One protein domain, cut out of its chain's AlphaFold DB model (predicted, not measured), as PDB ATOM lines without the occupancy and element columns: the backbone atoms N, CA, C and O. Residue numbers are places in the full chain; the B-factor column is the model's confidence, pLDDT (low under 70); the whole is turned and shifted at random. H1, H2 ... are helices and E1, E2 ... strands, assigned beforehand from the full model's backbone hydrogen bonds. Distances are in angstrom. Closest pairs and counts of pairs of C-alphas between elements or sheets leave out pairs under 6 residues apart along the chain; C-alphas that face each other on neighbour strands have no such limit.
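AT A GLANCE: This is residues 49 to 142 and 155 to 161 of the 287 residues of the protein "Mucin-like glycoprotein" of Trypanosoma conorhini (UniProt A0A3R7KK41). Helix H1 packs on a two-stranded antiparallel ribbon, E2 and E3, with short strand E1 near the middle and small helix H2 at one end. Two long loops, residues 61 to 85 and 102 to 118, complete this rounded body. The 101 printed residues run E1, H1, E2, H2, E3, mixed in class, with under half in named elements. It is compact, with a radius of gyration of the C-alphas of 13.4 A, spanning 39 by 28 by 28 A.

IN THESE COORDINATES: E1, residues 57 to 60, begins at C-alpha (168.961, 185.054, 212.328). H1, 86 to 101, is 22.4 A long; E2, 119 to 128, 26.0 A; H2, 132 to 138, 10.0 A. E3, 156 to 160, 12.4 A, ends at (182.736, 177.360, 211.851).

HOW THE PARTS SIT: E1's residues 57 to 58 pair antiparallel with 69 to 70. The closest C-alphas of H1 and E3, Tyr 94 and Cys 158, are 6.7 A apart. N 124 and O 159 are 2.7 A apart. In both helices every O i to N i+4 pair is within hydrogen-bond range.

THE WHOLE: Residues 143 to 154 are not printed; the gap is 18.4 A. Links E1 to H1 and H1 to E2 are long. Residues under pLDDT 70 include 77 to 84.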
ATOM      1  N   CYS A  49     173.153 186.420 217.540       89.81
ATOM      2  CA  CYS A  49     172.587 186.024 218.823       89.81
ATOM      3  C   CYS A  49     171.051 185.908 218.736       89.81
ATOM      4  O   CYS A  49     170.444 186.521 217.846       89.81
ATOM      5  N   PRO A  50     170.402 185.146 219.637       88.50
ATOM      6  CA  PRO A  50     168.950 185.125 219.716       88.50
ATOM      7  C   PRO A  50     168.409 186.523 220.020       88.50
ATOM      8  O   PRO A  50     168.914 187.198 220.914       88.50
ATOM      9  N   ASN A  51     167.374 186.934 219.294       84.31
ATOM     10  CA  ASN A  51     166.625 188.160 219.583       84.31
ATOM     11  C   ASN A  51     165.685 187.987 220.798       84.31
ATOM     12  O   ASN A  51     165.591 186.902 221.378       84.31
ATOM     13  N   GLY A  52     164.908 189.020 221.138       79.69
ATOM     14  CA  GLY A  52     163.867 188.963 222.177       79.69
ATOM     15  C   GLY A  52     162.827 187.837 222.017       79.69
ATOM     16  O   GLY A  52     162.227 187.414 223.001       79.69
ATOM     17  N   ALA A  53     162.653 187.280 220.810       83.00
ATOM     18  CA  ALA A  53     161.810 186.107 220.543       83.00
ATOM     19  C   ALA A  53     162.566 184.759 220.642       83.00
ATOM     20  O   ALA A  53     162.038 183.722 220.234       83.00
ATOM     21  N   LYS A  54     163.803 184.764 221.159       85.75
ATOM     22  CA  LYS A  54     164.746 183.631 221.248       85.75
ATOM     23  C   LYS A  54     165.094 182.966 219.906       85.75
ATOM     24  O   LYS A  54     165.508 181.806 219.885       85.75
ATOM     25  N   LYS A  55     164.952 183.670 218.778       88.25
ATOM     26  CA  LYS A  55     165.264 183.124 217.444       88.25
ATOM     27  C   LYS A  55     166.608 183.631 216.940       88.25
ATOM     28  O   LYS A  55     166.896 184.823 217.037       88.25
ATOM     29  N   LEU A  56     167.406 182.724 216.375       90.69
ATOM     30  CA  LEU A  56     168.589 183.092 215.595       90.69
ATOM     31  C   LEU A  56     168.157 183.780 214.292       90.69
ATOM     32  O   LEU A  56     167.049 183.570 213.799       90.69
ATOM     33  N   SER A  57     169.047 184.571 213.709       91.00
ATOM     34  CA  SER A  57     168.961 185.054 212.328       91.00
ATOM     35  C   SER A  57     170.292 184.794 211.625       91.00
ATOM     36  O   SER A  57     171.313 184.623 212.291       91.00
ATOM     37  N   TRP A  58     170.312 184.782 210.295       91.81
ATOM     38  CA  TRP A  58     171.545 184.658 209.515       91.81
ATOM     39  C   TRP A  58     171.609 185.674 208.369       91.81
ATOM     40  O   TRP A  58     170.582 186.182 207.917       91.81
ATOM     41  N   ARG A  59     172.820 185.983 207.902       92.31
ATOM     42  CA  ARG A  59     173.076 186.823 206.718       92.31
ATOM     43  C   ARG A  59     174.387 186.433 206.042       92.31
ATOM     44  O   ARG A  59     175.202 185.732 206.635       92.31
ATOM     45  N   PHE A  60     174.628 186.916 204.827       91.12
ATOM     46  CA  PHE A  60     175.923 186.740 204.162       91.12
ATOM     47  C   PHE A  60     176.941 187.780 204.635       91.12
ATOM     48  O   PHE A  60     176.636 188.970 204.709       91.12
ATOM     49  N   SER A  61     178.161 187.329 204.921       86.31
ATOM     50  CA  SER A  61     179.253 188.207 205.344       86.31
ATOM     51  C   SER A  61     179.713 189.169 204.247       86.31
ATOM     52  O   SER A  61     179.477 188.966 203.057       86.31
ATOM     53  N   GLY A  62     180.404 190.236 204.655       71.69
ATOM     54  CA  GLY A  62     181.019 191.212 203.743       71.69
ATOM     55  C   GLY A  62     180.065 192.271 203.176       71.69
ATOM     56  O   GLY A  62     180.527 193.224 202.556       71.69
ATOM     57  N   LYS A  63     178.754 192.168 203.433       61.69
ATOM     58  CA  LYS A  63     177.772 193.232 203.169       61.69
ATOM     59  C   LYS A  63     177.284 193.830 204.489       61.69
ATOM     60  O   LYS A  63     176.287 193.386 205.060       61.69
ATOM     61  N   SER A  64     178.000 194.840 204.981       52.28
ATOM     62  CA  SER A  64     177.570 195.666 206.114       52.28
ATOM     63  C   SER A  64     176.234 196.342 205.791       52.28
ATOM     64  O   SER A  64     176.167 197.139 204.859       52.28
ATOM     65  N   GLY A  65     175.182 196.008 206.544       56.88
ATOM     66  CA  GLY A  65     173.811 196.456 206.261       56.88
ATOM     67  C   GLY A  65     172.971 195.487 205.418       56.88
ATOM     68  O   GLY A  65     171.896 195.871 204.977       56.88
ATOM     69  N   SER A  66     173.421 194.248 205.191       65.69
ATOM     70  CA  SER A  66     172.556 193.199 204.628       65.69
ATOM     71  C   SER A  66     171.472 192.753 205.617       65.69
ATOM     72  O   SER A  66     171.742 192.586 206.812       65.69
ATOM     73  N   ASP A  67     170.259 192.545 205.095       83.81
ATOM     74  CA  ASP A  67     169.093 192.119 205.865       83.81
ATOM     75  C   ASP A  67     169.309 190.755 206.530       83.81
ATOM     76  O   ASP A  67     169.686 189.763 205.896       83.81
ATOM     77  N   TRP A  68     169.027 190.697 207.828       88.69
ATOM     78  CA  TRP A  68     169.070 189.466 208.605       88.69
ATOM     79  C   TRP A  68     167.843 188.601 208.306       88.69
ATOM     80  O   TRP A  68     166.718 188.965 208.643       88.69
ATOM     81  N   THR A  69     168.059 187.422 207.725       90.75
ATOM     82  CA  THR A  69     167.006 186.423 207.510       90.75
ATOM     83  C   THR A  69     166.724 185.700 208.834       90.75
ATOM     84  O   THR A  69     167.619 185.022 209.349       90.75
ATOM     85  N   PRO A  70     165.522 185.822 209.428       89.88
ATOM     86  CA  PRO A  70     165.215 185.187 210.704       89.88
ATOM     87  C   PRO A  70     165.015 183.680 210.534       89.88
ATOM     88  O   PRO A  70     164.365 183.226 209.590       89.88
ATOM     89  N   CYS A  71     165.511 182.893 211.487       90.06
ATOM     90  CA  CYS A  71     165.179 181.479 211.548       90.06
ATOM     91  C   CYS A  71     163.744 181.276 212.064       90.06
ATOM     92  O   CYS A  71     163.293 181.995 212.961       90.06
ATOM     93  N   PRO A  72     163.003 180.293 211.523       85.69
ATOM     94  CA  PRO A  72     161.606 180.070 211.892       85.69
ATOM     95  C   PRO A  72     161.457 179.534 213.323       85.69
ATOM     96  O   PRO A  72     160.496 179.886 214.011       85.69
ATOM     97  N   ASN A  73     162.428 178.743 213.786       83.31
ATOM     98  CA  ASN A  73     162.421 178.039 215.068       83.31
ATOM     99  C   ASN A  73     163.466 178.625 216.041       83.31
ATOM    100  O   ASN A  73     164.391 179.331 215.631       83.31
ATOM    101  N   THR A  74     163.315 178.341 217.336       83.75
ATOM    102  CA  THR A  74     164.354 178.596 218.352       83.75
ATOM    103  C   THR A  74     165.500 177.583 218.190       83.75
ATOM    104  O   THR A  74     165.258 176.485 217.686       83.75
ATOM    105  N   PRO A  75     166.743 177.888 218.618       75.94
ATOM    106  CA  PRO A  75     167.875 176.968 218.449       75.94
ATOM    107  C   PRO A  75     167.712 175.640 219.205       75.94
ATOM    108  O   PRO A  75     168.304 174.642 218.815       75.94
ATOM    109  N   GLU A  76     166.882 175.613 220.250       73.69
ATOM    110  CA  GLU A  76     166.503 174.410 221.007       73.69
ATOM    111  C   GLU A  76     165.673 173.409 220.172       73.69
ATOM    112  O   GLU A  76     165.640 172.220 220.482       73.69
ATOM    113  N   VAL A  77     165.005 173.868 219.107       69.50
ATOM    114  CA  VAL A  77     164.106 173.059 218.271       69.50
ATOM    115  C   VAL A  77     164.780 172.753 216.935       69.50
ATOM    116  O   VAL A  77     164.570 173.437 215.931       69.50
ATOM    117  N   VAL A  78     165.570 171.675 216.913       58.06
ATOM    118  CA  VAL A  78     166.278 171.158 215.722       58.06
ATOM    119  C   VAL A  78     165.318 170.405 214.779       58.06
ATOM    120  O   VAL A  78     165.545 169.264 214.383       58.06
ATOM    121  N   ALA A  79     164.202 171.045 214.433       57.09
ATOM    122  CA  ALA A  79     163.230 170.569 213.454       57.09
ATOM    123  C   ALA A  79     163.263 171.469 212.213       57.09
ATOM    124  O   ALA A  79     163.263 172.696 212.332       57.09
ATOM    125  N   GLY A  80     163.247 170.870 211.021       53.97
ATOM    126  CA  GLY A  80     163.103 171.622 209.775       53.97
ATOM    127  C   GLY A  80     161.705 172.239 209.667       53.97
ATOM    128  O   GLY A  80     160.708 171.565 209.922       53.97
ATOM    129  N   SER A  81     161.611 173.518 209.295       55.94
ATOM    130  CA  SER A  81     160.326 174.233 209.267       55.94
ATOM    131  C   SER A  81     159.648 174.182 207.896       55.94
ATOM    132  O   SER A  81     160.191 174.662 206.896       55.94
ATOM    133  N   SER A  82     158.425 173.650 207.855       51.84
ATOM    134  CA  SER A  82     157.549 173.672 206.682       51.84
ATOM    135  C   SER A  82     157.002 175.085 206.436       51.84
ATOM    136  O   SER A  82     156.028 175.493 207.067       51.84
ATOM    137  N   GLY A  83     157.628 175.830 205.521       56.66
ATOM    138  CA  GLY A  83     157.203 177.187 205.140       56.66
ATOM    139  C   GLY A  83     158.344 178.152 204.809       56.66
ATOM    140  O   GLY A  83     158.100 179.194 204.210       56.66
ATOM    141  N   THR A  84     159.589 177.805 205.152       66.38
ATOM    142  CA  THR A  84     160.788 178.531 204.686       66.38
ATOM    143  C   THR A  84     161.395 177.858 203.458       66.38
ATOM    144  O   THR A  84     161.220 176.655 203.263       66.38
ATOM    145  N   ASP A  85     162.116 178.618 202.626       81.00
ATOM    146  CA  ASP A  85     162.855 178.032 201.506       81.00
ATOM    147  C   ASP A  85     163.937 177.056 202.006       81.00
ATOM    148  O   ASP A  85     164.474 177.202 203.106       81.00
ATOM    149  N   HIS A  86     164.258 176.043 201.199       80.56
ATOM    150  CA  HIS A  86     165.127 174.941 201.623       80.56
ATOM    151  C   HIS A  86     166.555 175.403 201.982       80.56
ATOM    152  O   HIS A  86     167.202 174.773 202.821       80.56
ATOM    153  N   LEU A  87     167.052 176.509 201.412       83.62
ATOM    154  CA  LEU A  87     168.354 177.058 201.795       83.62
ATOM    155  C   LEU A  87     168.279 177.746 203.165       83.62
ATOM    156  O   LEU A  87     169.111 177.466 204.022       83.62
ATOM    157  N   THR A  88     167.261 178.582 203.399       85.94
ATOM    158  CA  THR A  88     166.993 179.184 204.719       85.94
ATOM    159  C   THR A  88     166.840 178.106 205.794       85.94
ATOM    160  O   THR A  88     167.433 178.222 206.863       85.94
ATOM    161  N   ASN A  89     166.102 177.033 205.501       84.88
ATOM    162  CA  ASN A  89     165.901 175.910 206.414       84.88
ATOM    163  C   ASN A  89     167.234 175.206 206.745       84.88
ATOM    164  O   ASN A  89     167.593 175.087 207.915       84.88
ATOM    165  N   ALA A  90     168.025 174.835 205.728       85.56
ATOM    166  CA  ALA A  90     169.328 174.191 205.918       85.56
ATOM    167  C   ALA A  90     170.320 175.070 206.704       85.56
ATOM    168  O   ALA A  90     170.942 174.596 207.656       85.56
ATOM    169  N   LEU A  91     170.434 176.360 206.364       88.88
ATOM    170  CA  LEU A  91     171.299 177.305 207.082       88.88
ATOM    171  C   LEU A  91     170.868 177.479 208.546       88.88
ATOM    172  O   LEU A  91     171.725 177.545 209.422       88.88
ATOM    173  N   CYS A  92     169.564 177.483 208.832       90.19
ATOM    174  CA  CYS A  92     169.050 177.534 210.200       90.19
ATOM    175  C   CYS A  92     169.291 176.243 210.997       90.19
ATOM    176  O   CYS A  92     169.533 176.328 212.200       90.19
ATOM    177  N   VAL A  93     169.284 175.067 210.359       87.56
ATOM    178  CA  VAL A  93     169.663 173.799 211.011       87.56
ATOM    179  C   VAL A  93     171.154 173.795 211.363       87.56
ATOM    180  O   VAL A  93     171.497 173.503 212.510       87.56
ATOM    181  N   TYR A  94     172.037 174.200 210.440       88.44
ATOM    182  CA  TYR A  94     173.470 174.352 210.734       88.44
ATOM    183  C   TYR A  94     173.725 175.401 211.830       88.44
ATOM    184  O   TYR A  94     174.474 175.135 212.769       88.44
ATOM    185  N   ALA A  95     173.064 176.562 211.763       90.06
ATOM    186  CA  ALA A  95     173.183 177.615 212.769       90.06
ATOM    187  C   ALA A  95     172.699 177.160 214.157       90.06
ATOM    188  O   ALA A  95     173.383 177.403 215.148       90.06
ATOM    189  N   GLY A  96     171.557 176.471 214.244       88.81
ATOM    190  CA  GLY A  96     171.048 175.913 215.501       88.81
ATOM    191  C   GLY A  96     171.992 174.864 216.089       88.81
ATOM    192  O   GLY A  96     172.349 174.947 217.264       88.81
ATOM    193  N   SER A  97     172.468 173.932 215.256       86.31
ATOM    194  CA  SER A  97     173.436 172.907 215.658       86.31
ATOM    195  C   SER A  97     174.723 173.529 216.207       86.31
ATOM    196  O   SER A  97     175.090 173.244 217.345       86.31
ATOM    197  N   TRP A  98     175.363 174.443 215.470       87.69
ATOM    198  CA  TRP A  98     176.592 175.091 215.931       87.69
ATOM    199  C   TRP A  98     176.391 175.983 217.154       87.69
ATOM    200  O   TRP A  98     177.253 175.994 218.032       87.69
ATOM    201  N   TYR A  99     175.265 176.692 217.261       87.44
ATOM    202  CA  TYR A  99     174.943 177.511 218.432       87.44
ATOM    203  C   TYR A  99     174.870 176.670 219.716       87.44
ATOM    204  O   TYR A  99     175.411 177.076 220.747       87.44
ATOM    205  N   LEU A 100     174.254 175.482 219.642       85.88
ATOM    206  CA  LEU A 100     174.219 174.523 220.747       85.88
ATOM    207  C   LEU A 100     175.604 173.905 221.008       85.88
ATOM    208  O   LEU A 100     176.077 173.931 222.140       85.88
ATOM    209  N   SER A 101     176.281 173.393 219.974       82.06
ATOM    210  CA  SER A 101     177.552 172.660 220.111       82.06
ATOM    211  C   SER A 101     178.735 173.515 220.572       82.06
ATOM    212  O   SER A 101     179.638 172.994 221.219       82.06
ATOM    213  N   THR A 102     178.751 174.813 220.260       82.69
ATOM    214  CA  THR A 102     179.790 175.752 220.733       82.69
ATOM    215  C   THR A 102     179.472 176.388 222.080       82.69
ATOM    216  O   THR A 102     180.335 177.037 222.667       82.69
ATOM    217  N   GLY A 103     178.223 176.286 222.547       79.06
ATOM    218  CA  GLY A 103     177.738 177.103 223.653       79.06
ATOM    219  C   GLY A 103     177.731 178.606 223.342       79.06
ATOM    220  O   GLY A 103     177.827 179.402 224.276       79.06
ATOM    221  N   ALA A 104     177.609 179.024 222.071       80.56
ATOM    222  CA  ALA A 104     177.628 180.438 221.658       80.56
ATOM    223  C   ALA A 104     176.586 181.316 222.376       80.56
ATOM    224  O   ALA A 104     176.782 182.521 222.507       80.56
ATOM    225  N   GLY A 105     175.517 180.728 222.922       74.88
ATOM    226  CA  GLY A 105     174.597 181.431 223.820       74.88
ATOM    227  C   GLY A 105     175.254 182.054 225.058       74.88
ATOM    228  O   GLY A 105     174.725 183.020 225.591       74.88
ATOM    229  N   THR A 106     176.424 181.566 225.484       76.62
ATOM    230  CA  THR A 106     177.206 182.140 226.596       76.62
ATOM    231  C   THR A 106     178.000 183.395 226.206       76.62
ATOM    232  O   THR A 106     178.303 184.209 227.073       76.62
ATOM    233  N   SER A 107     178.307 183.592 224.915       79.56
ATOM    234  CA  SER A 107     178.950 184.807 224.375       79.56
ATOM    235  C   SER A 107     177.943 185.807 223.779       79.56
ATOM    236  O   SER A 107     178.309 186.863 223.237       79.56
ATOM    237  N   CYS A 108     176.654 185.484 223.888       83.62
ATOM    238  CA  CYS A 108     175.553 186.371 223.570       83.62
ATOM    239  C   CYS A 108     175.113 187.152 224.816       83.62
ATOM    240  O   CYS A 108     174.927 186.556 225.875       83.62
ATOM    241  N   PRO A 109     174.932 188.483 224.714       78.25
ATOM    242  CA  PRO A 109     174.310 189.250 225.782       78.25
ATOM    243  C   PRO A 109     172.850 188.817 225.948       78.25
ATOM    244  O   PRO A 109     172.236 188.294 225.014       78.25
ATOM    245  N   THR A 110     172.278 189.090 227.118       72.69
ATOM    246  CA  THR A 110     170.836 188.957 227.348       72.69
ATOM    247  C   THR A 110     170.076 189.744 226.268       72.69
ATOM    248  O   THR A 110     170.379 190.930 226.094       72.69
ATOM    249  N   PRO A 111     169.121 189.136 225.537       67.81
ATOM    250  CA  PRO A 111     168.359 189.848 224.513       67.81
ATOM    251  C   PRO A 111     167.592 191.011 225.146       67.81
ATOM    252  O   PRO A 111     167.062 190.879 226.252       67.81
ATOM    253  N   SER A 112     167.558 192.152 224.460       57.31
ATOM    254  CA  SER A 112     167.108 193.422 225.037       57.31
ATOM    255  C   SER A 112     166.144 194.134 224.097       57.31
ATOM    256  O   SER A 112     166.243 194.015 222.878       57.31
ATOM    257  N   THR A 113     165.191 194.883 224.652       51.34
ATOM    258  CA  THR A 113     164.095 195.508 223.896       51.34
ATOM    259  C   THR A 113     164.593 196.686 223.046       51.34
ATOM    260  O   THR A 113     164.445 197.849 223.412       51.34
ATOM    261  N   GLY A 114     165.213 196.357 221.913       57.00
ATOM    262  CA  GLY A 114     165.885 197.278 220.993       57.00
ATOM    263  C   GLY A 114     167.018 196.599 220.210       57.00
ATOM    264  O   GLY A 114     168.057 197.220 219.997       57.00
ATOM    265  N   ASP A 115     166.863 195.314 219.862       59.34
ATOM    266  CA  ASP A 115     167.933 194.434 219.365       59.34
ATOM    267  C   ASP A 115     168.642 194.955 218.092       59.34
ATOM    268  O   ASP A 115     168.247 194.654 216.962       59.34
ATOM    269  N   THR A 116     169.792 195.616 218.256       66.56
ATOM    270  CA  THR A 116     170.839 195.600 217.223       66.56
ATOM    271  C   THR A 116     171.380 194.174 217.141       66.56
ATOM    272  O   THR A 116     172.048 193.708 218.064       66.56
ATOM    273  N   GLN A 117     171.097 193.469 216.043       77.25
ATOM    274  CA  GLN A 117     171.447 192.055 215.857       77.25
ATOM    275  C   GLN A 117     172.971 191.824 215.874       77.25
ATOM    276  O   GLN A 117     173.656 191.899 214.850       77.25
ATOM    277  N   LYS A 118     173.506 191.531 217.065       85.12
ATOM    278  CA  LYS A 118     174.908 191.168 217.301       85.12
ATOM    279  C   LYS A 118     175.213 189.802 216.682       85.12
ATOM    280  O   LYS A 118     174.473 188.844 216.895       85.12
ATOM    281  N   VAL A 119     176.356 189.693 216.004       88.81
ATOM    282  CA  VAL A 119     176.910 188.412 215.537       88.81
ATOM    283  C   VAL A 119     177.305 187.536 216.739       88.81
ATOM    284  O   VAL A 119     177.995 187.985 217.662       88.81
ATOM    285  N   ALA A 120     176.864 186.278 216.728       89.38
ATOM    286  CA  ALA A 120     177.296 185.238 217.658       89.38
ATOM    287  C   ALA A 120     178.560 184.538 217.136       89.38
ATOM    288  O   ALA A 120     179.557 184.443 217.847       89.38
ATOM    289  N   PHE A 121     178.521 184.090 215.878       90.38
ATOM    290  CA  PHE A 121     179.617 183.432 215.163       90.38
ATOM    291  C   PHE A 121     179.397 183.530 213.642       90.38
ATOM    292  O   PHE A 121     178.368 184.033 213.185       90.38
ATOM    293  N   ALA A 122     180.355 183.038 212.856       91.44
ATOM    294  CA  ALA A 122     180.227 182.895 211.410       91.44
ATOM    295  C   ALA A 122     180.510 181.449 210.970       91.44
ATOM    296  O   ALA A 122     181.269 180.728 211.619       91.44
ATOM    297  N   MET A 123     179.898 181.040 209.861       91.81
ATOM    298  CA  MET A 123     180.022 179.724 209.238       91.81
ATOM    299  C   MET A 123     180.533 179.849 207.799       91.81
ATOM    300  O   MET A 123     180.201 180.802 207.095       91.81
ATOM    301  N   LYS A 124     181.314 178.870 207.348       91.19
ATOM    302  CA  LYS A 124     181.856 178.742 205.997       91.19
ATOM    303  C   LYS A 124     181.184 177.546 205.339       91.19
ATOM    304  O   LYS A 124     181.560 176.405 205.584       91.19
ATOM    305  N   CYS A 125     180.184 177.808 204.510       89.31
ATOM    306  CA  CYS A 125     179.484 176.775 203.759       89.31
ATOM    307  C   CYS A 125     180.180 176.561 202.411       89.31
ATOM    308  O   CYS A 125     180.333 177.505 201.629       89.31
ATOM    309  N   ALA A 126     180.602 175.329 202.133       88.00
ATOM    310  CA  ALA A 126     181.136 174.954 200.830       88.00
ATOM    311  C   ALA A 126     179.980 174.710 199.848       88.00
ATOM    312  O   ALA A 126     178.949 174.148 200.207       88.00
ATOM    313  N   THR A 127     180.112 175.127 198.592       84.62
ATOM    314  CA  THR A 127     179.084 174.862 197.577       84.62
ATOM    315  C   THR A 127     179.678 174.875 196.172       84.62
ATOM    316  O   THR A 127     180.775 175.385 195.962       84.62
ATOM    317  N   ALA A 128     178.976 174.303 195.195       83.75
ATOM    318  CA  ALA A 128     179.389 174.393 193.798       83.75
ATOM    319  C   ALA A 128     179.212 175.826 193.270       83.75
ATOM    320  O   ALA A 128     178.242 176.508 193.620       83.75
ATOM    321  N   GLU A 129     180.111 176.278 192.396       82.62
ATOM    322  CA  GLU A 129     179.904 177.534 191.679       82.62
ATOM    323  C   GLU A 129     178.563 177.527 190.920       82.62
ATOM    324  O   GLU A 129     178.137 176.525 190.349       82.62
ATOM    325  N   GLY A 130     177.859 178.660 190.963       79.44
ATOM    326  CA  GLY A 130     176.537 178.821 190.348       79.44
ATOM    327  C   GLY A 130     175.359 178.227 191.136       79.44
ATOM    328  O   GLY A 130     174.221 178.374 190.687       79.44
ATOM    329  N   SER A 131     175.583 177.611 192.304       82.62
ATOM    330  CA  SER A 131     174.501 177.112 193.169       82.62
ATOM    331  C   SER A 131     173.587 178.228 193.694       82.62
ATOM    332  O   SER A 131     173.972 179.399 193.737       82.62
ATOM    333  N   VAL A 132     172.391 177.867 194.177       84.69
ATOM    334  CA  VAL A 132     171.453 178.810 194.824       84.69
ATOM    335  C   VAL A 132     172.112 179.568 195.984       84.69
ATOM    336  O   VAL A 132     171.890 180.767 196.132       84.69
ATOM    337  N   LEU A 133     172.967 178.906 196.773       85.81
ATOM    338  CA  LEU A 133     173.709 179.530 197.873       85.81
ATOM    339  C   LEU A 133     174.714 180.576 197.359       85.81
ATOM    340  O   LEU A 133     174.713 181.709 197.837       85.81
ATOM    341  N   HIS A 134     175.506 180.235 196.342       85.62
ATOM    342  CA  HIS A 134     176.473 181.150 195.726       85.62
ATOM    343  C   HIS A 134     175.804 182.352 195.028       85.62
ATOM    344  O   HIS A 134     176.225 183.498 195.206       85.62
ATOM    345  N   LYS A 135     174.725 182.113 194.271       87.00
ATOM    346  CA  LYS A 135     173.929 183.164 193.615       87.00
ATOM    347  C   LYS A 135     173.318 184.121 194.646       87.00
ATOM    348  O   LYS A 135     173.527 185.336 194.578       87.00
ATOM    349  N   ARG A 136     172.648 183.583 195.674       85.88
ATOM    350  CA  ARG A 136     172.009 184.384 196.734       85.88
ATOM    351  C   ARG A 136     173.032 185.178 197.562       85.88
ATOM    352  O   ARG A 136     172.721 186.300 197.949       85.88
ATOM    353  N   SER A 137     174.261 184.680 197.763       86.56
ATOM    354  CA  SER A 137     175.318 185.463 198.429       86.56
ATOM    355  C   SER A 137     175.812 186.647 197.588       86.56
ATOM    356  O   SER A 137     176.014 187.750 198.111       86.56
ATOM    357  N   LYS A 138     175.933 186.471 196.263       85.62
ATOM    358  CA  LYS A 138     176.215 187.582 195.336       85.62
ATOM    359  C   LYS A 138     175.071 188.600 195.297       85.62
ATOM    360  O   LYS A 138     175.338 189.800 195.231       85.62
ATOM    361  N   GLY A 139     173.833 188.153 195.509       81.12
ATOM    362  CA  GLY A 139     172.611 188.967 195.475       81.12
ATOM    363  C   GLY A 139     171.775 188.733 194.213       81.12
ATOM    364  O   GLY A 139     170.912 189.541 193.888       81.12
ATOM    365  N   GLU A 140     172.044 187.646 193.492       79.56
ATOM    366  CA  GLU A 140     171.325 187.250 192.287       79.56
ATOM    367  C   GLU A 140     170.003 186.565 192.670       79.56
ATOM    368  O   GLU A 140     169.984 185.409 193.098       79.56
ATOM    369  N   THR A 141     168.887 187.277 192.501       60.88
ATOM    370  CA  THR A 141     167.529 186.742 192.697       60.88
ATOM    371  C   THR A 141     166.959 186.286 191.356       60.88
ATOM    372  O   THR A 141     166.217 187.014 190.702       60.88
ATOM    373  N   GLY A 142     167.324 185.076 190.932       52.91
ATOM    374  CA  GLY A 142     166.797 184.443 189.722       52.91
ATOM    375  C   GLY A 142     166.397 182.985 189.963       52.91
ATOM    376  O   GLY A 142     166.935 182.353 190.883       52.91
ATOM    377  N   PRO A 155     174.310 171.434 200.467       50.38
ATOM    378  CA  PRO A 155     174.998 172.555 201.101       50.38
ATOM    379  C   PRO A 155     176.149 172.013 201.943       50.38
ATOM    380  O   PRO A 155     175.945 171.506 203.050       50.38
ATOM    381  N   GLY A 156     177.342 172.084 201.354       57.19
ATOM    382  CA  GLY A 156     178.528 171.375 201.788       57.19
ATOM    383  C   GLY A 156     178.920 171.848 203.169       57.19
ATOM    384  O   GLY A 156     179.001 173.059 203.392       57.19
ATOM    385  N   VAL A 157     179.105 170.861 204.053       69.44
ATOM    386  CA  VAL A 157     179.291 170.969 205.507       69.44
ATOM    387  C   VAL A 157     179.711 172.376 205.919       69.44
ATOM    388  O   VAL A 157     180.854 172.778 205.719       69.44
ATOM    389  N   CYS A 158     178.759 173.141 206.457       85.56
ATOM    390  CA  CYS A 158     179.039 174.483 206.945       85.56
ATOM    391  C   CYS A 158     179.926 174.373 208.189       85.56
ATOM    392  O   CYS A 158     179.441 174.014 209.257       85.56
ATOM    393  N   GLU A 159     181.216 174.664 208.054       88.38
ATOM    394  CA  GLU A 159     182.176 174.682 209.163       88.38
ATOM    395  C   GLU A 159     182.094 176.017 209.916       88.38
ATOM    396  O   GLU A 159     181.686 177.027 209.347       88.38
ATOM    397  N   LEU A 160     182.512 176.072 211.182       85.12
ATOM    398  CA  LEU A 160     182.736 177.360 211.851       85.12
ATOM    399  C   LEU A 160     183.919 178.095 211.215       85.12
ATOM    400  O   LEU A 160     184.966 177.494 210.975       85.12
ATOM    401  N   LEU A 161     183.809 179.415 211.048       82.12
ATOM    402  CA  LEU A 161     185.017 180.234 210.989       82.12
ATOM    403  C   LEU A 161     185.603 180.317 212.409       82.12
ATOM    404  O   LEU A 161     184.845 180.564 213.355       82.12
TER     405      LEU A 161